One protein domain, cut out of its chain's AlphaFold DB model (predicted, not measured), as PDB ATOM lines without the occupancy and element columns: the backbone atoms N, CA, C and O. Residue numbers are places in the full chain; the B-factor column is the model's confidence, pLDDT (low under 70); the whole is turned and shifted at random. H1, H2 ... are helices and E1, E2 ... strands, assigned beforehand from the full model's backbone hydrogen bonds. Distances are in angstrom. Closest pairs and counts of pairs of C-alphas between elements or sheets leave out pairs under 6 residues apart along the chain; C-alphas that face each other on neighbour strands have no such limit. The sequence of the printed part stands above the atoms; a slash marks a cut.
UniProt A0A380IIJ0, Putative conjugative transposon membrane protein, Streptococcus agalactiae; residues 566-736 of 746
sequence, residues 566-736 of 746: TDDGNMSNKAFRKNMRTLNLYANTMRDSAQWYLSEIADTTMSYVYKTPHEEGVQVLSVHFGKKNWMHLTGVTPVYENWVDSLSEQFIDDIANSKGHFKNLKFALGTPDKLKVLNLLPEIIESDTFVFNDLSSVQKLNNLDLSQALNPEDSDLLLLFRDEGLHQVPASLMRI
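What this domain is: This is residues 566 to 736 of the 746 residues of the protein "Putative conjugative transposon membrane protein" of Streptococcus agalactiae (UniProt A0A380IIJ0). A strongly twisted sheet of four strands, E5 to E8, has H5 crossing one face, H3 on that same face beside E8, and the hairpin E1 and E2 partly face to face with it, crosswise. H2 and H4 pack on H3; the long axis ends near H1 and the small sheet E3 and E4 on one side, and at the link between E1 and E2 on the other. The printed part has 171 residues with five named helices and eight named strands, in the order H1 H2 E1 E2 H3 E3 H4 E4 H5 E5 E6 E7 E8. It is of mixed class, its sheets antiparallel, and compact, with a radius of gyration of the C-alphas of 16.9 A and spans of 58 by 31 by 29 A.

How they stand to each other: Begin at H1, residues 574 to 585, which meets H2, residues 587 to 601, only through their link. Next, E1, residues 604 to 610, and E2, residues 619 to 625, form a hairpin, with N 606 and O 623 2.8 A apart. H3, residues 627 to 634, touches H4, residues 647 to 656, about perpendicular at 75 degrees, the closest C-alphas being Lys 628 and Glu 649, 4.9 A. E3, residues 636 to 639, and E4, residues 664 to 667, are antiparallel, with N 637 and O 666 2.9 A apart. H5, residues 671 to 685, touches H2 at a shallow tilt of 31 degrees, the same way; the closest C-alphas are Thr 589 and Asn 679, 5.9 A. E5, residues 689 to 692, E6, residues 706 to 712, E7, residues 717 to 723, and E8, residues 728 to 735, form a meander, each strand a hairpin with the one before; look at N 690 and O 711, 2.8 A, N 710 and O 719, 2.8 A, and N 720 and O 732, 2.9 A. H5 on one face of this sheet makes two layers, a height of 6.4 A over it. With E1 and E2 the sheet forms a sandwich, two sheets face to face, strands at 85 degrees; Val 623 of E2 and Gln 728 of E8 have the closest C-alphas, 4.6 A. Every O i to N i+4 pair is within hydrogen-bond range in H1, H2 and H4; H3 has 0 of 4 but 3 of 5 O i to N i+3, and H5 3 of 11 but 7 of 12.

Where its parts are: Find C-alpha 574 at (-27.581, -3.857, 2.649), where H1 starts; H2 runs 20.5 A, H5 22.8 A. E8, 20.3 A, bends by 54 degrees at residue 731 and ends at C-alpha 735, (-41.683, -19.539, -8.421).

The domain as a whole: Asp 568 and Glu 616 have the C-alphas farthest apart, 58.6 A. The printed part has no cut; the link E5 to E6 is long, and 52 residues, among them 692 to 707, are under 70 in pLDDT.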
ATOM      1  N   THR A 566     -32.293 -10.144  14.945       83.56
ATOM      2  CA  THR A 566     -30.956 -10.717  15.168       83.56
ATOM      3  C   THR A 566     -30.107  -9.886  16.129       83.56
ATOM      4  O   THR A 566     -30.446  -8.733  16.378       83.56
ATOM      5  N   ASP A 567     -29.016 -10.455  16.657       74.75
ATOM      6  CA  ASP A 567     -28.101  -9.826  17.637       74.75
ATOM      7  C   ASP A 567     -27.143  -8.765  17.032       74.75
ATOM      8  O   ASP A 567     -26.069  -8.515  17.567       74.75
ATOM      9  N   ASP A 568     -27.494  -8.146  15.903       54.94
ATOM     10  CA  ASP A 568     -26.772  -7.029  15.252       54.94
ATOM     11  C   ASP A 568     -25.498  -7.336  14.429       54.94
ATOM     12  O   ASP A 568     -24.931  -6.424  13.827       54.94
ATOM     13  N   GLY A 569     -25.077  -8.594  14.264       48.75
ATOM     14  CA  GLY A 569     -23.821  -8.921  13.553       48.75
ATOM     15  C   GLY A 569     -23.763  -8.620  12.040       48.75
ATOM     16  O   GLY A 569     -22.672  -8.435  11.515       48.75
ATOM     17  N   ASN A 570     -24.906  -8.549  11.344       49.22
ATOM     18  CA  ASN A 570     -24.979  -8.387   9.875       49.22
ATOM     19  C   ASN A 570     -25.932  -7.263   9.415       49.22
ATOM     20  O   ASN A 570     -26.174  -7.109   8.219       49.22
ATOM     21  N   MET A 571     -26.497  -6.472  10.336       46.78
ATOM     22  CA  MET A 571     -27.457  -5.408   9.993       46.78
ATOM     23  C   MET A 571     -26.819  -4.229   9.236       46.78
ATOM     24  O   MET A 571     -27.541  -3.419   8.662       46.78
ATOM     25  N   SER A 572     -25.490  -4.139   9.183       39.97
ATOM     26  CA  SER A 572     -24.759  -3.205   8.316       39.97
ATOM     27  C   SER A 572     -24.856  -3.589   6.830       39.97
ATOM     28  O   SER A 572     -24.973  -2.710   5.975       39.97
ATOM     29  N   ASN A 573     -24.935  -4.887   6.506       52.41
ATOM     30  CA  ASN A 573     -25.013  -5.383   5.132       52.41
ATOM     31  C   ASN A 573     -26.383  -5.044   4.493       52.41
ATOM     32  O   ASN A 573     -27.451  -5.409   4.999       52.41
ATOM     33  N   LYS A 574     -26.372  -4.317   3.364       56.34
ATOM     34  CA  LYS A 574     -27.581  -3.857   2.649       56.34
ATOM     35  C   LYS A 574     -28.414  -5.013   2.089       56.34
ATOM     36  O   LYS A 574     -29.642  -4.986   2.213       56.34
ATOM     37  N   ALA A 575     -27.777  -6.034   1.515       56.00
ATOM     38  CA  ALA A 575     -28.452  -7.224   1.000       56.00
ATOM     39  C   ALA A 575     -29.108  -8.018   2.137       56.00
ATOM     40  O   ALA A 575     -30.274  -8.404   2.041       56.00
ATOM     41  N   PHE A 576     -28.408  -8.156   3.265       67.69
ATOM     42  CA  PHE A 576     -28.956  -8.747   4.480       67.69
ATOM     43  C   PHE A 576     -30.164  -7.956   4.999       67.69
ATOM     44  O   PHE A 576     -31.216  -8.547   5.219       67.69
ATOM     45  N   ARG A 577     -30.082  -6.621   5.104       69.94
ATOM     46  CA  ARG A 577     -31.221  -5.764   5.491       69.94
ATOM     47  C   ARG A 577     -32.407  -5.894   4.539       69.94
ATOM     48  O   ARG A 577     -33.548  -5.962   4.994       69.94
ATOM     49  N   LYS A 578     -32.161  -5.930   3.227       71.56
ATOM     50  CA  LYS A 578     -33.199  -6.120   2.202       71.56
ATOM     51  C   LYS A 578     -33.891  -7.471   2.377       71.56
ATOM     52  O   LYS A 578     -35.114  -7.507   2.486       71.56
ATOM     53  N   ASN A 579     -33.122  -8.552   2.497       74.00
ATOM     54  CA  ASN A 579     -33.652  -9.891   2.738       74.00
ATOM     55  C   ASN A 579     -34.380  -9.985   4.084       74.00
ATOM     56  O   ASN A 579     -35.433 -10.607   4.156       74.00
ATOM     57  N   MET A 580     -33.897  -9.299   5.119       82.06
ATOM     58  CA  MET A 580     -34.541  -9.227   6.429       82.06
ATOM     59  C   MET A 580     -35.883  -8.480   6.382       82.06
ATOM     60  O   MET A 580     -36.853  -8.901   7.010       82.06
ATOM     61  N   ARG A 581     -35.984  -7.395   5.599       76.81
ATOM     62  CA  ARG A 581     -37.257  -6.699   5.335       76.81
ATOM     63  C   ARG A 581     -38.229  -7.600   4.577       76.81
ATOM     64  O   ARG A 581     -39.395  -7.676   4.950       76.81
ATOM     65  N   THR A 582     -37.757  -8.303   3.546       74.94
ATOM     66  CA  THR A 582     -38.574  -9.272   2.801       74.94
ATOM     67  C   THR A 582     -39.030 -10.424   3.696       74.94
ATOM     68  O   THR A 582     -40.204 -10.770   3.684       74.94
ATOM     69  N   LEU A 583     -38.149 -10.972   4.529       85.25
ATOM     70  CA  LEU A 583     -38.477 -12.018   5.492       85.25
ATOM     71  C   LEU A 583     -39.586 -11.572   6.450       85.25
ATOM     72  O   LEU A 583     -40.568 -12.286   6.633       85.25
ATOM     73  N   ASN A 584     -39.465 -10.365   7.008       86.75
ATOM     74  CA  ASN A 584     -40.479  -9.795   7.891       86.75
ATOM     75  C   ASN A 584     -41.803  -9.486   7.179       86.75
ATOM     76  O   ASN A 584     -42.863  -9.637   7.782       86.75
ATOM     77  N   LEU A 585     -41.769  -9.138   5.888       80.19
ATOM     78  CA  LEU A 585     -42.974  -8.987   5.067       80.19
ATOM     79  C   LEU A 585     -43.750 -10.311   4.936       80.19
ATOM     80  O   LEU A 585     -44.978 -10.302   4.967       80.19
ATOM     81  N   TYR A 586     -43.042 -11.441   4.838       84.38
ATOM     82  CA  TYR A 586     -43.618 -12.787   4.707       84.38
ATOM     83  C   TYR A 586     -43.606 -13.592   6.018       84.38
ATOM     84  O   TYR A 586     -43.778 -14.811   6.003       84.38
ATOM     85  N   ALA A 587     -43.428 -12.948   7.173       84.81
ATOM     86  CA  ALA A 587     -43.232 -13.668   8.430       84.81
ATOM     87  C   ALA A 587     -44.456 -14.487   8.860       84.81
ATOM     88  O   ALA A 587     -44.317 -15.629   9.293       84.81
ATOM     89  N   ASN A 588     -45.667 -13.951   8.676       84.19
ATOM     90  CA  ASN A 588     -46.886 -14.721   8.946       84.19
ATOM     91  C   ASN A 588     -47.021 -15.892   7.961       84.19
ATOM     92  O   ASN A 588     -47.320 -16.996   8.393       84.19
ATOM     93  N   THR A 589     -46.683 -15.699   6.682       87.38
ATOM     94  CA  THR A 589     -46.641 -16.785   5.688       87.38
ATOM     95  C   THR A 589     -45.683 -17.906   6.103       87.38
ATOM     96  O   THR A 589     -46.016 -19.084   5.975       87.38
ATOM     97  N   MET A 590     -44.509 -17.571   6.650       91.50
ATOM     98  CA  MET A 590     -43.585 -18.571   7.192       91.50
ATOM     99  C   MET A 590     -44.160 -19.309   8.402       91.50
ATOM    100  O   MET A 590     -44.063 -20.529   8.464       91.50
ATOM    101  N   ARG A 591     -44.783 -18.601   9.348       92.38
ATOM    102  CA  ARG A 591     -45.435 -19.242  10.499       92.38
ATOM    103  C   ARG A 591     -46.557 -20.179  10.060       92.38
ATOM    104  O   ARG A 591     -46.602 -21.321  10.503       92.38
ATOM    105  N   ASP A 592     -47.449 -19.693   9.207       91.94
ATOM    106  CA  ASP A 592     -48.659 -20.410   8.814       91.94
ATOM    107  C   ASP A 592     -48.296 -21.648   7.970       91.94
ATOM    108  O   ASP A 592     -48.824 -22.733   8.205       91.94
ATOM    109  N   SER A 593     -47.308 -21.535   7.071       94.06
ATOM    110  CA  SER A 593     -46.775 -22.690   6.329       94.06
ATOM    111  C   SER A 593     -46.024 -23.685   7.219       94.06
ATOM    112  O   SER A 593     -46.145 -24.883   6.989       94.06
ATOM    113  N   ALA A 594     -45.286 -23.238   8.243       94.31
ATOM    114  CA  ALA A 594     -44.650 -24.132   9.216       94.31
ATOM    115  C   ALA A 594     -45.694 -24.924  10.018       94.31
ATOM    116  O   ALA A 594     -45.554 -26.134  10.190       94.31
ATOM    117  N   GLN A 595     -46.753 -24.253  10.482       94.69
ATOM    118  CA  GLN A 595     -47.850 -24.888  11.218       94.69
ATOM    119  C   GLN A 595     -48.581 -25.917  10.358       94.69
ATOM    120  O   GLN A 595     -48.776 -27.043  10.809       94.69
ATOM    121  N   TRP A 596     -48.925 -25.550   9.121       95.25
ATOM    122  CA  TRP A 596     -49.554 -26.460   8.169       95.25
ATOM    123  C   TRP A 596     -48.646 -27.648   7.820       95.25
ATOM    124  O   TRP A 596     -49.086 -28.793   7.867       95.25
ATOM    125  N   TYR A 597     -47.357 -27.408   7.545       95.56
ATOM    126  CA  TYR A 597     -46.408 -28.476   7.217       95.56
ATOM    127  C   TYR A 597     -46.315 -29.496   8.356       95.56
ATOM    128  O   TYR A 597     -46.372 -30.697   8.109       95.56
ATOM    129  N   LEU A 598     -46.226 -29.019   9.605       94.69
ATOM    130  CA  LEU A 598     -46.193 -29.866  10.799       94.69
ATOM    131  C   LEU A 598     -47.505 -30.621  11.052       94.69
ATOM    132  O   LEU A 598     -47.446 -31.726  11.588       94.69
ATOM    133  N   SER A 599     -48.666 -30.040  10.727       93.12
ATOM    134  CA  SER A 599     -49.963 -30.674  10.998       93.12
ATOM    135  C   SER A 599     -50.385 -31.671   9.925       93.12
ATOM    136  O   SER A 599     -50.964 -32.700  10.268       93.12
ATOM    137  N   GLU A 600     -50.093 -31.382   8.655       92.62
ATOM    138  CA  GLU A 600     -50.644 -32.140   7.531       92.62
ATOM    139  C   GLU A 600     -49.666 -33.154   6.929       92.62
ATOM    140  O   GLU A 600     -50.086 -34.265   6.604       92.62
ATOM    141  N   ILE A 601     -48.379 -32.804   6.761       92.25
ATOM    142  CA  ILE A 601     -47.463 -33.601   5.918       92.25
ATOM    143  C   ILE A 601     -46.127 -33.992   6.562       92.25
ATOM    144  O   ILE A 601     -45.459 -34.887   6.041       92.25
ATOM    145  N   ALA A 602     -45.728 -33.393   7.684       91.62
ATOM    146  CA  ALA A 602     -44.458 -33.711   8.330       91.62
ATOM    147  C   ALA A 602     -44.360 -35.193   8.732       91.62
ATOM    148  O   ALA A 602     -45.270 -35.773   9.322       91.62
ATOM    149  N   ASP A 603     -43.216 -35.789   8.403       89.31
ATOM    150  CA  ASP A 603     -42.851 -37.191   8.598       89.31
ATOM    151  C   ASP A 603     -43.821 -38.190   7.936       89.31
ATOM    152  O   ASP A 603     -43.907 -39.359   8.325       89.31
ATOM    153  N   THR A 604     -44.519 -37.751   6.885       91.00
ATOM    154  CA  THR A 604     -45.374 -38.602   6.044       91.00
ATOM    155  C   THR A 604     -44.707 -38.927   4.705       91.00
ATOM    156  O   THR A 604     -43.790 -38.239   4.252       91.00
ATOM    157  N   THR A 605     -45.160 -40.003   4.055       88.94
ATOM    158  CA  THR A 605     -44.761 -40.343   2.683       88.94
ATOM    159  C   THR A 605     -45.985 -40.282   1.781       88.94
ATOM    160  O   THR A 605     -46.951 -41.012   2.003       88.94
ATOM    161  N   MET A 606     -45.934 -39.431   0.761       85.12
ATOM    162  CA  MET A 606     -46.990 -39.259  -0.232       85.12
ATOM    163  C   MET A 606     -46.628 -39.986  -1.527       85.12
ATOM    164  O   MET A 606     -45.479 -39.963  -1.962       85.12
ATOM    165  N   SER A 607     -47.615 -40.632  -2.146       84.50
ATOM    166  CA  SER A 607     -47.451 -41.339  -3.418       84.50
ATOM    167  C   SER A 607     -48.272 -40.658  -4.509       84.50
ATOM    168  O   SER A 607     -49.498 -40.740  -4.504       84.50
ATOM    169  N   TYR A 608     -47.587 -40.025  -5.454       83.88
ATOM    170  CA  TYR A 608     -48.168 -39.366  -6.617       83.88
ATOM    171  C   TYR A 608     -48.245 -40.351  -7.775       83.88
ATOM    172  O   TYR A 608     -47.237 -40.923  -8.187       83.88
ATOM    173  N   VAL A 609     -49.450 -40.575  -8.286       81.50
ATOM    174  CA  VAL A 609     -49.717 -41.567  -9.326       81.50
ATOM    175  C   VAL A 609     -49.934 -40.842 -10.648       81.50
ATOM    176  O   VAL A 609     -50.905 -40.105 -10.786       81.50
ATOM    177  N   TYR A 610     -49.053 -41.058 -11.624       80.81
ATOM    178  CA  TYR A 610     -49.078 -40.345 -12.905       80.81
ATOM    179  C   TYR A 610     -48.839 -41.287 -14.088       80.81
ATOM    180  O   TYR A 610     -48.444 -42.444 -13.932       80.81
ATOM    181  N   LYS A 611     -49.118 -40.811 -15.304       75.50
ATOM    182  CA  LYS A 611     -48.911 -41.569 -16.542       75.50
ATOM    183  C   LYS A 611     -48.278 -40.671 -17.595       75.50
ATOM    184  O   LYS A 611     -48.807 -39.599 -17.869       75.50
ATOM    185  N   THR A 612     -47.206 -41.141 -18.222       68.69
ATOM    186  CA  THR A 612     -46.547 -40.438 -19.328       68.69
ATOM    187  C   THR A 612     -46.929 -41.034 -20.689       68.69
ATOM    188  O   THR A 612     -47.311 -42.206 -20.767       68.69
ATOM    189  N   PRO A 613     -46.856 -40.256 -21.787       66.00
ATOM    190  CA  PRO A 613     -47.194 -40.742 -23.128       66.00
ATOM    191  C   PRO A 613     -46.258 -41.842 -23.653       66.00
ATOM    192  O   PRO A 613     -46.666 -42.635 -24.500       66.00
ATOM    193  N   HIS A 614     -45.013 -41.878 -23.166       59.50
ATOM    194  CA  HIS A 614     -43.930 -42.710 -23.701       59.50
ATOM    195  C   HIS A 614     -43.714 -44.033 -22.952       59.50
ATOM    196  O   HIS A 614     -42.977 -44.886 -23.444       59.50
ATOM    197  N   GLU A 615     -44.372 -44.241 -21.807       65.75
ATOM    198  CA  GLU A 615     -44.260 -45.475 -21.024       65.75
ATOM    199  C   GLU A 615     -45.588 -46.244 -20.949       65.75
ATOM    200  O   GLU A 615     -46.652 -45.701 -20.634       65.75
ATOM    201  N   GLU A 616     -45.536 -47.556 -21.203       55.75
ATOM    202  CA  GLU A 616     -46.681 -48.453 -21.024       55.75
ATOM    203  C   GLU A 616     -46.873 -48.794 -19.534       55.75
ATOM    204  O   GLU A 616     -46.476 -49.856 -19.060       55.75
ATOM    205  N   GLY A 617     -47.495 -47.895 -18.764       71.00
ATOM    206  CA  GLY A 617     -47.814 -48.152 -17.356       71.00
ATOM    207  C   GLY A 617     -48.243 -46.913 -16.575       71.00
ATOM    208  O   GLY A 617     -48.146 -45.793 -17.062       71.00
ATOM    209  N   VAL A 618     -48.756 -47.121 -15.361       78.25
ATOM    210  CA  VAL A 618     -48.960 -46.054 -14.370       78.25
ATOM    211  C   VAL A 618     -47.711 -46.004 -13.489       78.25
ATOM    212  O   VAL A 618     -47.316 -47.035 -12.944       78.25
ATOM    213  N   GLN A 619     -47.097 -44.830 -13.366       80.62
ATOM    214  CA  GLN A 619     -45.923 -44.578 -12.532       80.62
ATOM    215  C   GLN A 619     -46.345 -44.055 -11.153       80.62
ATOM    216  O   GLN A 619     -47.413 -43.456 -11.004       80.62
ATOM    217  N   VAL A 620     -45.510 -44.295 -10.138       81.31
ATOM    218  CA  VAL A 620     -45.743 -43.825  -8.765       81.31
ATOM    219  C   VAL A 620     -44.488 -43.134  -8.239       81.31
ATOM    220  O   VAL A 620     -43.481 -43.792  -7.987       81.31
ATOM    221  N   LEU A 621     -44.568 -41.822  -8.028       81.44
ATOM    222  CA  LEU A 621     -43.551 -41.026  -7.344       81.44
ATOM    223  C   LEU A 621     -43.829 -41.055  -5.837       81.44
ATOM    224  O   LEU A 621     -44.865 -40.579  -5.386       81.44
ATOM    225  N   SER A 622     -42.915 -41.630  -5.053       82.88
ATOM    226  CA  SER A 622     -43.005 -41.643  -3.586       82.88
ATOM    227  C   SER A 622     -42.089 -40.587  -2.966       82.88
ATOM    228  O   SER A 622     -40.866 -40.705  -3.054       82.88
ATOM    229  N   VAL A 623     -42.684 -39.589  -2.310       86.88
ATOM    230  CA  VAL A 623     -41.987 -38.462  -1.674       86.88
ATOM    231  C   VAL A 623     -42.166 -38.525  -0.164       86.88
ATOM    232  O   VAL A 623     -43.291 -38.588   0.326       86.88
ATOM    233  N   HIS A 624     -41.067 -38.487   0.582       88.19
ATOM    234  CA  HIS A 624     -41.065 -38.396   2.035       88.19
ATOM    235  C   HIS A 624     -40.856 -36.943   2.487       88.19
ATOM    236  O   HIS A 624     -39.841 -36.318   2.177       88.19
ATOM    237  N   PHE A 625     -41.813 -36.405   3.242       87.06
ATOM    238  CA  PHE A 625     -41.812 -35.027   3.735       87.06
ATOM    239  C   PHE A 625     -41.292 -34.971   5.173       87.06
ATOM    240  O   PHE A 625     -42.059 -34.861   6.120       87.06
ATOM    241  N   GLY A 626     -39.974 -35.065   5.355       83.19
ATOM    242  CA  GLY A 626     -39.373 -34.996   6.688       83.19
ATOM    243  C   GLY A 626     -39.433 -33.591   7.292       83.19
ATOM    244  O   GLY A 626     -39.264 -32.590   6.594       83.19
ATOM    245  N   LYS A 627     -39.564 -33.495   8.618       83.31
ATOM    246  CA  LYS A 627     -39.544 -32.206   9.339       83.31
ATOM    247  C   LYS A 627     -38.330 -31.323   8.996       83.31
ATOM    248  O   LYS A 627     -38.449 -30.107   8.848       83.31
ATOM    249  N   LYS A 628     -37.165 -31.947   8.791       74.62
ATOM    250  CA  LYS A 628     -35.904 -31.298   8.390       74.62
ATOM    251  C   LYS A 628     -35.961 -30.588   7.025       74.62
ATOM    252  O   LYS A 628     -35.143 -29.705   6.779       74.62
ATOM    253  N   ASN A 629     -36.879 -30.972   6.133       82.00
ATOM    254  CA  ASN A 629     -36.899 -30.519   4.739       82.00
ATOM    255  C   ASN A 629     -37.504 -29.122   4.564       82.00
ATOM    256  O   ASN A 629     -37.092 -28.388   3.666       82.00
ATOM    257  N   TRP A 630     -38.433 -28.722   5.439       89.50
ATOM    258  CA  TRP A 630     -39.148 -27.447   5.328       89.50
ATOM    259  C   TRP A 630     -38.216 -26.230   5.272       89.50
ATOM    260  O   TRP A 630     -38.432 -25.325   4.470       89.50
ATOM    261  N   MET A 631     -37.124 -26.232   6.047       82.38
ATOM    262  CA  MET A 631     -36.145 -25.137   6.051       82.38
ATOM    263  C   MET A 631     -35.623 -24.818   4.637       82.38
ATOM    264  O   MET A 631     -35.519 -23.648   4.265       82.38
ATOM    265  N   HIS A 632     -35.365 -25.839   3.815       75.88
ATOM    266  CA  HIS A 632     -34.851 -25.667   2.451       75.88
ATOM    267  C   HIS A 632     -35.866 -25.015   1.497       75.88
ATOM    268  O   HIS A 632     -35.473 -24.313   0.556       75.88
ATOM    269  N   LEU A 633     -37.164 -25.177   1.774       82.62
ATOM    270  CA  LEU A 633     -38.250 -24.548   1.017       82.62
ATOM    271  C   LEU A 633     -38.308 -23.037   1.249       82.62
ATOM    272  O   LEU A 633     -38.746 -22.300   0.374       82.62
ATOM    273  N   THR A 634     -37.823 -22.567   2.397       80.62
ATOM    274  CA  THR A 634     -37.858 -21.144   2.767       80.62
ATOM    275  C   THR A 634     -36.654 -20.365   2.239       80.62
ATOM    276  O   THR A 634     -36.745 -19.163   2.019       80.62
ATOM    277  N   GLY A 635     -35.515 -21.039   2.040       71.50
ATOM    278  CA  GLY A 635     -34.239 -20.387   1.730       71.50
ATOM    279  C   GLY A 635     -33.605 -19.649   2.917       71.50
ATOM    280  O   GLY A 635     -32.581 -18.997   2.744       71.50
ATOM    281  N   VAL A 636     -34.162 -19.762   4.125       79.81
ATOM    282  CA  VAL A 636     -33.662 -19.092   5.333       79.81
ATOM    283  C   VAL A 636     -32.999 -20.117   6.248       79.81
ATOM    284  O   VAL A 636     -33.568 -21.167   6.525       79.81
ATOM    285  N   THR A 637     -31.794 -19.820   6.731       75.75
ATOM    286  CA  THR A 637     -31.065 -20.673   7.682       75.75
ATOM    287  C   THR A 637     -30.744 -19.888   8.954       75.75
ATOM    288  O   THR A 637     -30.049 -18.871   8.867       75.75
ATOM    289  N   PRO A 638     -31.208 -20.320  10.140       78.75
ATOM    290  CA  PRO A 638     -30.869 -19.664  11.396       78.75
ATOM    291  C   PRO A 638     -29.446 -19.983  11.844       78.75
ATOM    292  O   PRO A 638     -28.885 -21.039  11.559       78.75
ATOM    293  N   VAL A 639     -28.882 -19.075  12.626       74.12
ATOM    294  CA  VAL A 639     -27.716 -19.315  13.470       74.12
ATOM    295  C   VAL A 639     -28.184 -19.146  14.906       74.12
ATOM    296  O   VAL A 639     -28.670 -18.080  15.284       74.12
ATOM    297  N   TYR A 640     -28.045 -20.201  15.704       71.88
ATOM    298  CA  TYR A 640     -28.388 -20.187  17.122       71.88
ATOM    299  C   TYR A 640     -27.199 -19.736  17.974       71.88
ATOM    300  O   TYR A 640     -26.036 -19.890  17.592       71.88
ATOM    301  N   GLU A 641     -27.491 -19.168  19.143       70.31
ATOM    302  CA  GLU A 641     -26.459 -18.806  20.116       70.31
ATOM    303  C   GLU A 641     -25.808 -20.040  20.743       70.31
ATOM    304  O   GLU A 641     -24.582 -20.115  20.844       70.31
ATOM    305  N   ASN A 642     -26.635 -21.028  21.088       69.44
ATOM    306  CA  ASN A 642     -26.215 -22.317  21.617       69.44
ATOM    307  C   ASN A 642     -26.339 -23.406  20.551       69.44
ATOM    308  O   ASN A 642     -27.116 -23.293  19.604       69.44
ATOM    309  N   TRP A 643     -25.576 -24.480  20.731       56.19
ATOM    310  CA  TRP A 643     -25.684 -25.660  19.883       56.19
ATOM    311  C   TRP A 643     -27.076 -26.301  20.008       56.19
ATOM    312  O   TRP A 643     -27.621 -26.394  21.109       56.19
ATOM    313  N   VAL A 644     -27.625 -26.739  18.875       67.25
ATOM    314  CA  VAL A 644     -28.923 -27.418  18.755       67.25
ATOM    315  C   VAL A 644     -28.720 -28.764  18.057       67.25
ATOM    316  O   VAL A 644     -27.917 -28.850  17.129       67.25
ATOM    317  N   ASP A 645     -29.446 -29.799  18.493       52.84
ATOM    318  CA  ASP A 645     -29.298 -31.172  17.979       52.84
ATOM    319  C   ASP A 645     -29.627 -31.280  16.478       52.84
ATOM    320  O   ASP A 645     -28.935 -31.970  15.730       52.84
ATOM    321  N   SER A 646     -30.669 -30.574  16.028       65.69
ATOM    322  CA  SER A 646     -31.076 -30.496  14.622       65.69
ATOM    323  C   SER A 646     -31.523 -29.079  14.288       65.69
ATOM    324  O   SER A 646     -32.587 -28.626  14.707       65.69
ATOM    325  N   LEU A 647     -30.687 -28.360  13.536       67.12
ATOM    326  CA  LEU A 647     -30.908 -26.952  13.206       67.12
ATOM    327  C   LEU A 647     -32.213 -26.734  12.430       67.12
ATOM    328  O   LEU A 647     -32.955 -25.810  12.746       67.12
ATOM    329  N   SER A 648     -32.516 -27.585  11.448       68.56
ATOM    330  CA  SER A 648     -33.707 -27.446  10.601       68.56
ATOM    331  C   SER A 648     -35.003 -27.832  11.312       68.56
ATOM    332  O   SER A 648     -36.014 -27.152  11.145       68.56
ATOM    333  N   GLU A 649     -34.982 -28.883  12.134       80.62
ATOM    334  CA  GLU A 649     -36.162 -29.310  12.894       80.62
ATOM    335  C   GLU A 649     -36.480 -28.358  14.049       80.62
ATOM    336  O   GLU A 649     -37.649 -28.078  14.309       80.62
ATOM    337  N   GLN A 650     -35.451 -27.820  14.709       80.75
ATOM    338  CA  GLN A 650     -35.632 -26.788  15.726       80.75
ATOM    339  C   GLN A 650     -36.177 -25.495  15.104       80.75
ATOM    340  O   GLN A 650     -37.038 -24.844  15.694       80.75
ATOM    341  N   PHE A 651     -35.728 -25.150  13.891       86.00
ATOM    342  CA  PHE A 651     -36.166 -23.941  13.202       86.00
ATOM    343  C   PHE A 651     -37.661 -23.958  12.880       86.00
ATOM    344  O   PHE A 651     -38.355 -23.010  13.233       86.00
ATOM    345  N   ILE A 652     -38.185 -25.027  12.269       91.69
ATOM    346  CA  ILE A 652     -39.622 -25.104  11.950       91.69
ATOM    347  C   ILE A 652     -40.494 -25.039  13.213       91.69
ATOM    348  O   ILE A 652     -41.511 -24.345  13.209       91.69
ATOM    349  N   ASP A 653     -40.077 -25.674  14.314       91.06
ATOM    350  CA  ASP A 653     -40.790 -25.586  15.593       91.06
ATOM    351  C   ASP A 653     -40.781 -24.162  16.151       91.06
ATOM    352  O   ASP A 653     -41.802 -23.672  16.634       91.06
ATOM    353  N   ASP A 654     -39.635 -23.484  16.107       91.88
ATOM    354  CA  ASP A 654     -39.510 -22.113  16.589       91.88
ATOM    355  C   ASP A 654     -40.401 -21.166  15.779       91.88
ATOM    356  O   ASP A 654     -41.156 -20.388  16.369       91.88
ATOM    357  N   ILE A 655     -40.413 -21.302  14.451       94.00
ATOM    358  CA  ILE A 655     -41.267 -20.501  13.569       94.00
ATOM    359  C   ILE A 655     -42.753 -20.804  13.783       94.00
ATOM    360  O   ILE A 655     -43.536 -19.867  13.956       94.00
ATOM    361  N   ALA A 656     -43.155 -22.077  13.869       92.69
ATOM    362  CA  ALA A 656     -44.542 -22.468  14.134       92.69
ATOM    363  C   ALA A 656     -45.055 -21.946  15.491       92.69
ATOM    364  O   ALA A 656     -46.226 -21.583  15.623       92.69
ATOM    365  N   ASN A 657     -44.164 -21.834  16.483       90.62
ATOM    366  CA  ASN A 657     -44.440 -21.262  17.805       90.62
ATOM    367  C   ASN A 657     -44.215 -19.739  17.880       90.62
ATOM    368  O   ASN A 657     -44.198 -19.170  18.972       90.62
ATOM    369  N   SER A 658     -44.074 -19.061  16.736       89.25
ATOM    370  CA  SER A 658     -43.900 -17.606  16.628       89.25
ATOM    371  C   SER A 658     -42.650 -17.043  17.328       89.25
ATOM    372  O   SER A 658     -42.658 -15.906  17.804       89.25
ATOM    373  N   LYS A 659     -41.551 -17.803  17.374       89.75
ATOM    374  CA  LYS A 659     -40.241 -17.327  17.841       89.75
ATOM    375  C   LYS A 659     -39.409 -16.822  16.657       89.75
ATOM    376  O   LYS A 659     -38.982 -17.606  15.821       89.75
ATOM    377  N   GLY A 660     -39.172 -15.511  16.596       85.44
ATOM    378  CA  GLY A 660     -38.463 -14.871  15.475       85.44
ATOM    379  C   GLY A 660     -37.037 -14.391  15.767       85.44
ATOM    380  O   GLY A 660     -36.369 -13.895  14.865       85.44
ATOM    381  N   HIS A 661     -36.555 -14.503  17.004       89.62
ATOM    382  CA  HIS A 661     -35.235 -13.993  17.372       89.62
ATOM    383  C   HIS A 661     -34.151 -15.073  17.251       89.62
ATOM    384  O   HIS A 661     -34.288 -16.145  17.839       89.62
ATOM    385  N   PHE A 662     -33.071 -14.776  16.522       86.12
ATOM    386  CA  PHE A 662     -31.937 -15.682  16.290       86.12
ATOM    387  C   PHE A 662     -30.612 -14.924  16.373       86.12
ATOM    388  O   PHE A 662     -30.561 -13.753  16.024       86.12
ATOM    389  N   LYS A 663     -29.505 -15.588  16.722       80.06
ATOM    390  CA  LYS A 663     -28.188 -14.926  16.780       80.06
ATOM    391  C   LYS A 663     -27.791 -14.311  15.440       80.06
ATOM    392  O   LYS A 663     -27.279 -13.196  15.376       80.06
ATOM    393  N   ASN A 664     -28.039 -15.034  14.353       81.44
ATOM    394  CA  ASN A 664     -27.942 -14.509  12.995       81.44
ATOM    395  C   ASN A 664     -28.869 -15.295  12.056       81.44
ATOM    396  O   ASN A 664     -29.383 -16.353  12.420       81.44
ATOM    397  N   LEU A 665     -29.058 -14.800  10.838       80.06
ATOM    398  CA  LEU A 665     -29.774 -15.485   9.766       80.06
ATOM    399  C   LEU A 665     -28.886 -15.535   8.521       80.06
ATOM    400  O   LEU A 665     -28.000 -14.706   8.328       80.06
ATOM    401  N   LYS A 666     -29.102 -16.527   7.668       72.75
ATOM    402  CA  LYS A 666     -28.504 -16.609   6.335       72.75
ATOM    403  C   LYS A 666     -29.616 -16.806   5.316       72.75
ATOM    404  O   LYS A 666     -30.596 -17.491   5.600       72.75
ATOM    405  N   PHE A 667     -29.446 -16.211   4.142       69.75
ATOM    406  CA  PHE A 667     -30.427 -16.230   3.064       69.75
ATOM    407  C   PHE A 667     -29.812 -16.886   1.833       69.75
ATOM    408  O   PHE A 667     -28.739 -16.486   1.395       69.75
ATOM    409  N   ALA A 668     -30.484 -17.892   1.288       53.34
ATOM    410  CA  ALA A 668     -30.104 -18.538   0.042       53.34
ATOM    411  C   ALA A 668     -30.566 -17.709  -1.168       53.34
ATOM    412  O   ALA A 668     -31.515 -16.918  -1.082       53.34
ATOM    413  N   LEU A 669     -29.944 -17.934  -2.326       50.16
ATOM    414  CA  LEU A 669     -30.398 -17.374  -3.599       50.16
ATOM    415  C   LEU A 669     -31.882 -17.700  -3.847       50.16
ATOM    416  O   LEU A 669     -32.369 -18.793  -3.540       50.16
ATOM    417  N   GLY A 670     -32.623 -16.720  -4.365       57.94
ATOM    418  CA  GLY A 670     -34.054 -16.852  -4.647       57.94
ATOM    419  C   GLY A 670     -34.975 -16.818  -3.421       57.94
ATOM    420  O   GLY A 670     -36.182 -16.935  -3.607       57.94
ATOM    421  N   THR A 671     -34.470 -16.609  -2.193       72.06
ATOM    422  CA  THR A 671     -35.303 -16.546  -0.968       72.06
ATOM    423  C   THR A 671     -36.547 -15.650  -1.116       72.06
ATOM    424  O   THR A 671     -37.638 -16.124  -0.808       72.06
ATOM    425  N   PRO A 672     -36.469 -14.416  -1.659       72.00
ATOM    426  CA  PRO A 672     -37.662 -13.597  -1.892       72.00
ATOM    427  C   PRO A 672     -38.723 -14.257  -2.776       72.00
ATOM    428  O   PRO A 672     -39.912 -14.046  -2.559       72.00
ATOM    429  N   ASP A 673     -38.313 -15.029  -3.781       73.69
ATOM    430  CA  ASP A 673     -39.234 -15.716  -4.685       73.69
ATOM    431  C   ASP A 673     -39.786 -17.000  -4.049       73.69
ATOM    432  O   ASP A 673     -40.972 -17.269  -4.218       73.69
ATOM    433  N   LYS A 674     -39.001 -17.708  -3.223       81.00
ATOM    434  CA  LYS A 674     -39.491 -18.833  -2.404       81.00
ATOM    435  C   LYS A 674     -40.556 -18.387  -1.402       81.00
ATOM    436  O   LYS A 674     -41.623 -18.984  -1.319       81.00
ATOM    437  N   LEU A 675     -40.299 -17.294  -0.681       83.44
ATOM    438  CA  LEU A 675     -41.225 -16.750   0.319       83.44
ATOM    439  C   LEU A 675     -42.562 -16.293  -0.291       83.44
ATOM    440  O   LEU A 675     -43.593 -16.400   0.369       83.44
ATOM    441  N   LYS A 676     -42.562 -15.829  -1.550       81.62
ATOM    442  CA  LYS A 676     -43.773 -15.393  -2.273       81.62
ATOM    443  C   LYS A 676     -44.750 -16.517  -2.600       81.62
ATOM    444  O   LYS A 676     -45.925 -16.220  -2.762       81.62
ATOM    445  N   VAL A 677     -44.260 -17.746  -2.750       83.12
ATOM    446  CA  VAL A 677     -45.072 -18.915  -3.134       83.12
ATOM    447  C   VAL A 677     -45.235 -19.915  -1.989       83.12
ATOM    448  O   VAL A 677     -45.944 -20.902  -2.119       83.12
ATOM    449  N   LEU A 678     -44.611 -19.662  -0.837       86.50
ATOM    450  CA  LEU A 678     -44.646 -20.556   0.322       86.50
ATOM    451  C   LEU A 678     -46.066 -20.771   0.878       86.50
ATOM    452  O   LEU A 678     -46.358 -21.825   1.433       86.50
ATOM    453  N   ASN A 679     -46.965 -19.798   0.706       84.88
ATOM    454  CA  ASN A 679     -48.385 -19.929   1.047       84.88
ATOM    455  C   ASN A 679     -49.163 -20.864   0.107       84.88
ATOM    456  O   ASN A 679     -50.257 -21.273   0.480       84.88
ATOM    457  N   LEU A 680     -48.626 -21.174  -1.077       87.31
ATOM    458  CA  LEU A 680     -49.216 -22.103  -2.046       87.31
ATOM    459  C   LEU A 680     -48.809 -23.556  -1.764       87.31
ATOM    460  O   LEU A 680     -49.289 -24.470  -2.416       87.31
ATOM    461  N   LEU A 681     -47.940 -23.803  -0.773       87.69
ATOM    462  CA  LEU A 681     -47.503 -25.155  -0.416       87.69
ATOM    463  C   LEU A 681     -48.659 -26.147  -0.154       87.69
ATOM    464  O   LEU A 681     -48.480 -27.313  -0.494       87.69
ATOM    465  N   PRO A 682     -49.833 -25.742   0.379       89.06
ATOM    466  CA  PRO A 682     -50.984 -26.633   0.477       89.06
ATOM    467  C   PRO A 682     -51.515 -27.178  -0.849       89.06
ATOM    468  O   PRO A 682     -52.199 -28.188  -0.834       89.06
ATOM    469  N   GLU A 683     -51.196 -26.582  -1.993       85.06
ATOM    470  CA  GLU A 683     -51.689 -27.046  -3.296       85.06
ATOM    471  C   GLU A 683     -51.022 -28.364  -3.732       85.06
ATOM    472  O   GLU A 683     -51.578 -29.108  -4.530       85.06
ATOM    473  N   ILE A 684     -49.878 -28.744  -3.144       85.88
ATOM    474  CA  ILE A 684     -49.149 -29.978  -3.509       85.88
ATOM    475  C   ILE A 684     -49.871 -31.278  -3.126       85.88
ATOM    476  O   ILE A 684     -49.400 -32.364  -3.475       85.88
ATOM    477  N   ILE A 685     -50.935 -31.195  -2.321       82.56
ATOM    478  CA  ILE A 685     -51.745 -32.354  -1.924       82.56
ATOM    479  C   ILE A 685     -53.015 -32.489  -2.773       82.56
ATOM    480  O   ILE A 685     -53.727 -33.488  -2.636       82.56
ATOM    481  N   GLU A 686     -53.300 -31.510  -3.635       78.38
ATOM    482  CA  GLU A 686     -54.468 -31.511  -4.508       78.38
ATOM    483  C   GLU A 686     -54.290 -32.494  -5.677       78.38
ATOM    484  O   GLU A 686     -53.181 -32.834  -6.110       78.38
ATOM    485  N   SER A 687     -55.414 -33.026  -6.164       62.47
ATOM    486  CA  SER A 687     -55.425 -34.144  -7.119       62.47
ATOM    487  C   SER A 687     -54.986 -33.787  -8.544       62.47
ATOM    488  O   SER A 687     -54.759 -34.690  -9.347       62.47
ATOM    489  N   ASP A 688     -54.886 -32.500  -8.854       67.19
ATOM    490  CA  ASP A 688     -54.525 -31.894 -10.140       67.19
ATOM    491  C   ASP A 688     -53.026 -31.534 -10.241       67.19
ATOM    492  O   ASP A 688     -52.598 -30.784 -11.109       67.19
ATOM    493  N   THR A 689     -52.170 -32.115  -9.396       69.94
ATOM    494  CA  THR A 689     -50.722 -31.854  -9.451       69.94
ATOM    495  C   THR A 689     -50.021 -32.620 -10.586       69.94
ATOM    496  O   THR A 689     -50.072 -33.852 -10.650       69.94
ATOM    497  N   PHE A 690     -49.278 -31.909 -11.441       72.62
ATOM    498  CA  PHE A 690     -48.443 -32.486 -12.499       72.62
ATOM    499  C   PHE A 690     -47.055 -32.898 -11.988       72.62
ATOM    500  O   PHE A 690     -46.430 -32.203 -11.183       72.62
ATOM    501  N   VAL A 691     -46.545 -34.023 -12.502       70.56
ATOM    502  CA  VAL A 691     -45.205 -34.553 -12.199       70.56
ATOM    503  C   VAL A 691     -44.295 -34.367 -13.411       70.56
ATOM    504  O   VAL A 691     -44.559 -34.926 -14.475       70.56
ATOM    505  N   PHE A 692     -43.185 -33.656 -13.229       69.12
ATOM    506  CA  PHE A 692     -42.088 -33.602 -14.192       69.12
ATOM    507  C   PHE A 692     -41.067 -34.683 -13.844       69.12
ATOM    508  O   PHE A 692     -40.379 -34.603 -12.824       69.12
ATOM    509  N   ASN A 693     -41.005 -35.720 -14.677       60.91
ATOM    510  CA  ASN A 693     -40.227 -36.929 -14.418       60.91
ATOM    511  C   ASN A 693     -38.828 -36.941 -15.062       60.91
ATOM    512  O   ASN A 693     -38.072 -37.866 -14.776       60.91
ATOM    513  N   ASP A 694     -38.492 -35.939 -15.883       60.97
ATOM    514  CA  ASP A 694     -37.159 -35.711 -16.452       60.97
ATOM    515  C   ASP A 694     -36.805 -34.218 -16.373       60.97
ATOM    516  O   ASP A 694     -37.467 -33.376 -16.979       60.97
ATOM    517  N   LEU A 695     -35.769 -33.897 -15.595       60.12
ATOM    518  CA  LEU A 695     -35.218 -32.545 -15.460       60.12
ATOM    519  C   LEU A 695     -33.831 -32.395 -16.108       60.12
ATOM    520  O   LEU A 695     -33.241 -31.320 -16.023       60.12
ATOM    521  N   SER A 696     -33.314 -33.439 -16.769       57.31
ATOM    522  CA  SER A 696     -31.949 -33.500 -17.319       57.31
ATOM    523  C   SER A 696     -31.677 -32.465 -18.419       57.31
ATOM    524  O   SER A 696     -30.539 -32.034 -18.634       57.31
ATOM    525  N   SER A 697     -32.738 -32.023 -19.096       48.66
ATOM    526  CA  SER A 697     -32.713 -30.987 -20.128       48.66
ATOM    527  C   SER A 697     -32.630 -29.566 -19.555       48.66
ATOM    528  O   SER A 697     -32.301 -28.625 -20.281       48.66
ATOM    529  N   VAL A 698     -32.877 -29.385 -18.252       52.28
ATOM    530  CA  VAL A 698     -32.848 -28.076 -17.596       52.28
ATOM    531  C   VAL A 698     -31.443 -27.793 -17.063       52.28
ATOM    532  O   VAL A 698     -31.128 -28.037 -15.900       52.28
ATOM    533  N   GLN A 699     -30.602 -27.181 -17.906       41.94
ATOM    534  CA  GLN A 699     -29.203 -26.834 -17.588       41.94
ATOM    535  C   GLN A 699     -29.010 -26.095 -16.248       41.94
ATOM    536  O   GLN A 699     -27.973 -26.256 -15.612       41.94
ATOM    537  N   LYS A 700     -29.998 -25.313 -15.782       42.88
ATOM    538  CA  LYS A 700     -29.942 -24.601 -14.486       42.88
ATOM    539  C   LYS A 700     -30.096 -25.505 -13.250       42.88
ATOM    540  O   LYS A 700     -29.826 -25.037 -12.149       42.88
ATOM    541  N   LEU A 701     -30.546 -26.753 -13.406       45.72
ATOM    542  CA  LEU A 701     -30.861 -27.677 -12.304       45.72
ATOM    543  C   LEU A 701     -29.941 -28.913 -12.253       45.72
ATOM    544  O   LEU A 701     -29.940 -29.616 -11.243       45.72
ATOM    545  N   ASN A 702     -29.102 -29.123 -13.276       42.62
ATOM    546  CA  ASN A 702     -28.211 -30.287 -13.407       42.62
ATOM    547  C   ASN A 702     -27.151 -30.411 -12.293       42.62
ATOM    548  O   ASN A 702     -26.659 -31.507 -12.041       42.62
ATOM    549  N   ASN A 703     -26.845 -29.323 -11.575       37.53
ATOM    550  CA  ASN A 703     -25.826 -29.296 -10.514       37.53
ATOM    551  C   ASN A 703     -26.386 -29.524  -9.093       37.53
ATOM    552  O   ASN A 703     -25.633 -29.443  -8.124       37.53
ATOM    553  N   LEU A 704     -27.694 -29.760  -8.937       45.16
ATOM    554  CA  LEU A 704     -28.362 -29.823  -7.625       45.16
ATOM    555  C   LEU A 704     -28.822 -31.238  -7.219       45.16
ATOM    556  O   LEU A 704     -29.490 -31.375  -6.193       45.16
ATOM    557  N   ASP A 705     -28.454 -32.267  -7.995       50.34
ATOM    558  CA  ASP A 705     -28.883 -33.670  -7.816       50.34
ATOM    559  C   ASP A 705     -30.417 -33.801  -7.699       50.34
ATOM    560  O   ASP A 705     -30.966 -34.539  -6.879       50.34
ATOM    561  N   LEU A 706     -31.130 -32.983  -8.482       62.28
ATOM    562  CA  LEU A 706     -32.588 -32.932  -8.502       62.28
ATOM    563  C   LEU A 706     -33.106 -33.851  -9.600       62.28
ATOM    564  O   LEU A 706     -32.765 -33.685 -10.769       62.28
ATOM    565  N   SER A 707     -33.940 -34.814  -9.226       61.19
ATOM    566  CA  SER A 707     -34.401 -35.859 -10.139       61.19
ATOM    567  C   SER A 707     -35.739 -35.522 -10.788       61.19
ATOM    568  O   SER A 707     -35.959 -35.865 -11.947       61.19
ATOM    569  N   GLN A 708     -36.648 -34.890 -10.039       70.75
ATOM    570  CA  GLN A 708     -38.043 -34.678 -10.437       70.75
ATOM    571  C   GLN A 708     -38.627 -33.404  -9.812       70.75
ATOM    572  O   GLN A 708     -38.090 -32.869  -8.835       70.75
ATOM    573  N   ALA A 709     -39.744 -32.925 -10.365       77.00
ATOM    574  CA  ALA A 709     -40.485 -31.779  -9.840       77.00
ATOM    575  C   ALA A 709     -42.002 -32.020  -9.807       77.00
ATOM    576  O   ALA A 709     -42.534 -32.770 -10.625       77.00
ATOM    577  N   LEU A 710     -42.694 -31.354  -8.882       75.44
ATOM    578  CA  LEU A 710     -44.154 -31.254  -8.822       75.44
ATOM    579  C   LEU A 710     -44.579 -29.816  -9.113       75.44
ATOM    580  O   LEU A 710     -43.983 -28.876  -8.581       75.44
ATOM    581  N   ASN A 711     -45.638 -29.663  -9.900       81.56
ATOM    582  CA  ASN A 711     -46.293 -28.386 -10.161       81.56
ATOM    583  C   ASN A 711     -47.817 -28.561 -10.077       81.56
ATOM    584  O   ASN A 711     -48.378 -29.278 -10.909       81.56
ATOM    585  N   PRO A 712     -48.478 -27.972  -9.071       76.44
ATOM    586  CA  PRO A 712     -49.936 -27.915  -9.006       76.44
ATOM    587  C   PRO A 712     -50.526 -27.148 -10.198       76.44
ATOM    588  O   PRO A 712     -50.012 -26.087 -10.561       76.44
ATOM    589  N   GLU A 713     -51.591 -27.681 -10.810       65.44
ATOM    590  CA  GLU A 713     -52.335 -26.998 -11.880       65.44
ATOM    591  C   GLU A 713     -52.768 -25.592 -11.418       65.44
ATOM    592  O   GLU A 713     -53.155 -25.398 -10.269       65.44
ATOM    593  N   ASP A 714     -52.646 -24.594 -12.302       61.03
ATOM    594  CA  ASP A 714     -52.981 -23.184 -12.038       61.03
ATOM    595  C   ASP A 714     -52.163 -22.463 -10.939       61.03
ATOM    596  O   ASP A 714     -52.552 -21.383 -10.479       61.03
ATOM    597  N   SER A 715     -50.994 -22.995 -10.557       67.12
ATOM    598  CA  SER A 715     -50.113 -22.378  -9.556       67.12
ATOM    599  C   SER A 715     -48.800 -21.829 -10.136       67.12
ATOM    600  O   SER A 715     -48.199 -22.371 -11.061       67.12
ATOM    601  N   ASP A 716     -48.287 -20.758  -9.523       73.56
ATOM    602  CA  ASP A 716     -46.934 -20.228  -9.770       73.56
ATOM    603  C   ASP A 716     -45.846 -21.114  -9.093       73.56
ATOM    604  O   ASP A 716     -44.705 -20.667  -8.930       73.56
ATOM    605  N   LEU A 717     -46.172 -22.331  -8.628       81.38
ATOM    606  CA  LEU A 717     -45.365 -23.143  -7.710       81.38
ATOM    607  C   LEU A 717     -44.643 -24.298  -8.419       81.38
ATOM    608  O   LEU A 717     -45.261 -25.165  -9.019       81.38
ATOM    609  N   LEU A 718     -43.327 -24.398  -8.234       81.25
ATOM    610  CA  LEU A 718     -42.564 -25.591  -8.604       81.25
ATOM    611  C   LEU A 718     -41.836 -26.146  -7.377       81.25
ATOM    612  O   LEU A 718     -40.972 -25.480  -6.797       81.25
ATOM    613  N   LEU A 719     -42.177 -27.370  -6.978       81.31
ATOM    614  CA  LEU A 719     -41.527 -28.089  -5.886       81.31
ATOM    615  C   LEU A 719     -40.531 -29.103  -6.451       81.31
ATOM    616  O   LEU A 719     -40.907 -30.007  -7.186       81.31
ATOM    617  N   LEU A 720     -39.259 -28.955  -6.095       79.88
ATOM    618  CA  LEU A 720     -38.159 -29.767  -6.611       79.88
ATOM    619  C   LEU A 720     -37.733 -30.823  -5.591       79.88
ATOM    620  O   LEU A 720     -37.586 -30.508  -4.400       79.88
ATOM    621  N   PHE A 721     -37.467 -32.044  -6.061       79.94
ATOM    622  CA  PHE A 721     -37.036 -33.158  -5.215       79.94
ATOM    623  C   PHE A 721     -35.621 -33.623  -5.500       79.94
ATOM    624  O   PHE A 721     -35.143 -33.570  -6.631       79.94
ATOM    625  N   ARG A 722     -34.998 -34.150  -4.449       74.94
ATOM    626  CA  ARG A 722     -33.727 -34.874  -4.488       74.94
ATOM    627  C   ARG A 722     -33.956 -36.344  -4.146       74.94
ATOM    628  O   ARG A 722     -34.832 -36.655  -3.335       74.94
ATOM    629  N   ASP A 723     -33.148 -37.228  -4.720       77.00
ATOM    630  CA  ASP A 723     -33.168 -38.656  -4.405       77.00
ATOM    631  C   ASP A 723     -32.474 -38.951  -3.053       77.00
ATOM    632  O   ASP A 723     -31.342 -38.536  -2.811       77.00
ATOM    633  N   GLU A 724     -33.157 -39.660  -2.146       68.75
ATOM    634  CA  GLU A 724     -32.586 -40.216  -0.907       68.75
ATOM    635  C   GLU A 724     -32.814 -41.747  -0.846       68.75
ATOM    636  O   GLU A 724     -33.223 -42.326   0.165       68.75
ATOM    637  N   GLY A 725     -32.523 -42.439  -1.953       67.06
ATOM    638  CA  GLY A 725     -32.342 -43.890  -2.029       67.06
ATOM    639  C   GLY A 725     -33.630 -44.682  -2.268       67.06
ATOM    640  O   GLY A 725     -33.769 -45.319  -3.307       67.06
ATOM    641  N   LEU A 726     -34.550 -44.715  -1.295       62.12
ATOM    642  CA  LEU A 726     -35.843 -45.427  -1.425       62.12
ATOM    643  C   LEU A 726     -37.029 -44.485  -1.673       62.12
ATOM    644  O   LEU A 726     -38.075 -44.928  -2.153       62.12
ATOM    645  N   HIS A 727     -36.876 -43.208  -1.329       74.38
ATOM    646  CA  HIS A 727     -37.882 -42.163  -1.478       74.38
ATOM    647  C   HIS A 727     -37.200 -40.871  -1.924       74.38
ATOM    648  O   HIS A 727     -36.022 -40.653  -1.635       74.38
ATOM    649  N   GLN A 728     -37.957 -40.001  -2.580       82.06
ATOM    650  CA  GLN A 728     -37.516 -38.640  -2.854       82.06
ATOM    651  C   GLN A 728     -37.861 -37.714  -1.690       82.06
ATOM    652  O   GLN A 728     -38.788 -37.992  -0.929       82.06
ATOM    653  N   VAL A 729     -37.139 -36.604  -1.550       77.50
ATOM    654  CA  VAL A 729     -37.385 -35.614  -0.495       77.50
ATOM    655  C   VAL A 729     -37.469 -34.193  -1.060       77.50
ATOM    656  O   VAL A 729     -36.743 -33.874  -2.006       77.50
ATOM    657  N   PRO A 730     -38.306 -33.307  -0.487       77.62
ATOM    658  CA  PRO A 730     -38.364 -31.906  -0.894       77.62
ATOM    659  C   PRO A 730     -37.018 -31.213  -0.676       77.62
ATOM    660  O   PRO A 730     -36.473 -31.236   0.434       77.62
ATOM    661  N   ALA A 731     -36.499 -30.588  -1.731       74.19
ATOM    662  CA  ALA A 731     -35.177 -29.971  -1.741       74.19
ATOM    663  C   ALA A 731     -35.229 -28.460  -1.997       74.19
ATOM    664  O   ALA A 731     -34.450 -27.712  -1.407       74.19
ATOM    665  N   SER A 732     -36.149 -27.977  -2.838       74.31
ATOM    666  CA  SER A 732     -36.315 -26.539  -3.059       74.31
ATOM    667  C   SER A 732     -37.716 -26.181  -3.534       74.31
ATOM    668  O   SER A 732     -38.343 -26.927  -4.276       74.31
ATOM    669  N   LEU A 733     -38.156 -24.986  -3.148       78.56
ATOM    670  CA  LEU A 733     -39.331 -24.319  -3.693       78.56
ATOM    671  C   LEU A 733     -38.894 -23.297  -4.743       78.56
ATOM    672  O   LEU A 733     -37.869 -22.634  -4.551       78.56
ATOM    673  N   MET A 734     -39.643 -23.160  -5.830       75.56
ATOM    674  CA  MET A 734     -39.408 -22.148  -6.855       75.56
ATOM    675  C   MET A 734     -40.716 -21.513  -7.312       75.56
ATOM    676  O   MET A 734     -41.776 -22.133  -7.263       75.56
ATOM    677  N   ARG A 735     -40.602 -20.263  -7.767       73.12
ATOM    678  CA  ARG A 735     -41.683 -19.539  -8.421       73.12
ATOM    679  C   ARG A 735     -41.511 -19.602  -9.935       73.12
ATOM    680  O   ARG A 735     -40.458 -19.206 -10.438       73.12
ATOM    681  N   ILE A 736     -42.548 -20.017 -10.643       68.31
ATOM    682  CA  ILE A 736     -42.623 -19.971 -12.102       68.31
ATOM    683  C   ILE A 736     -42.961 -18.530 -12.526       68.31
ATOM    684  O   ILE A 736     -43.790 -17.866 -11.908       68.31
TER     685      ILE A 736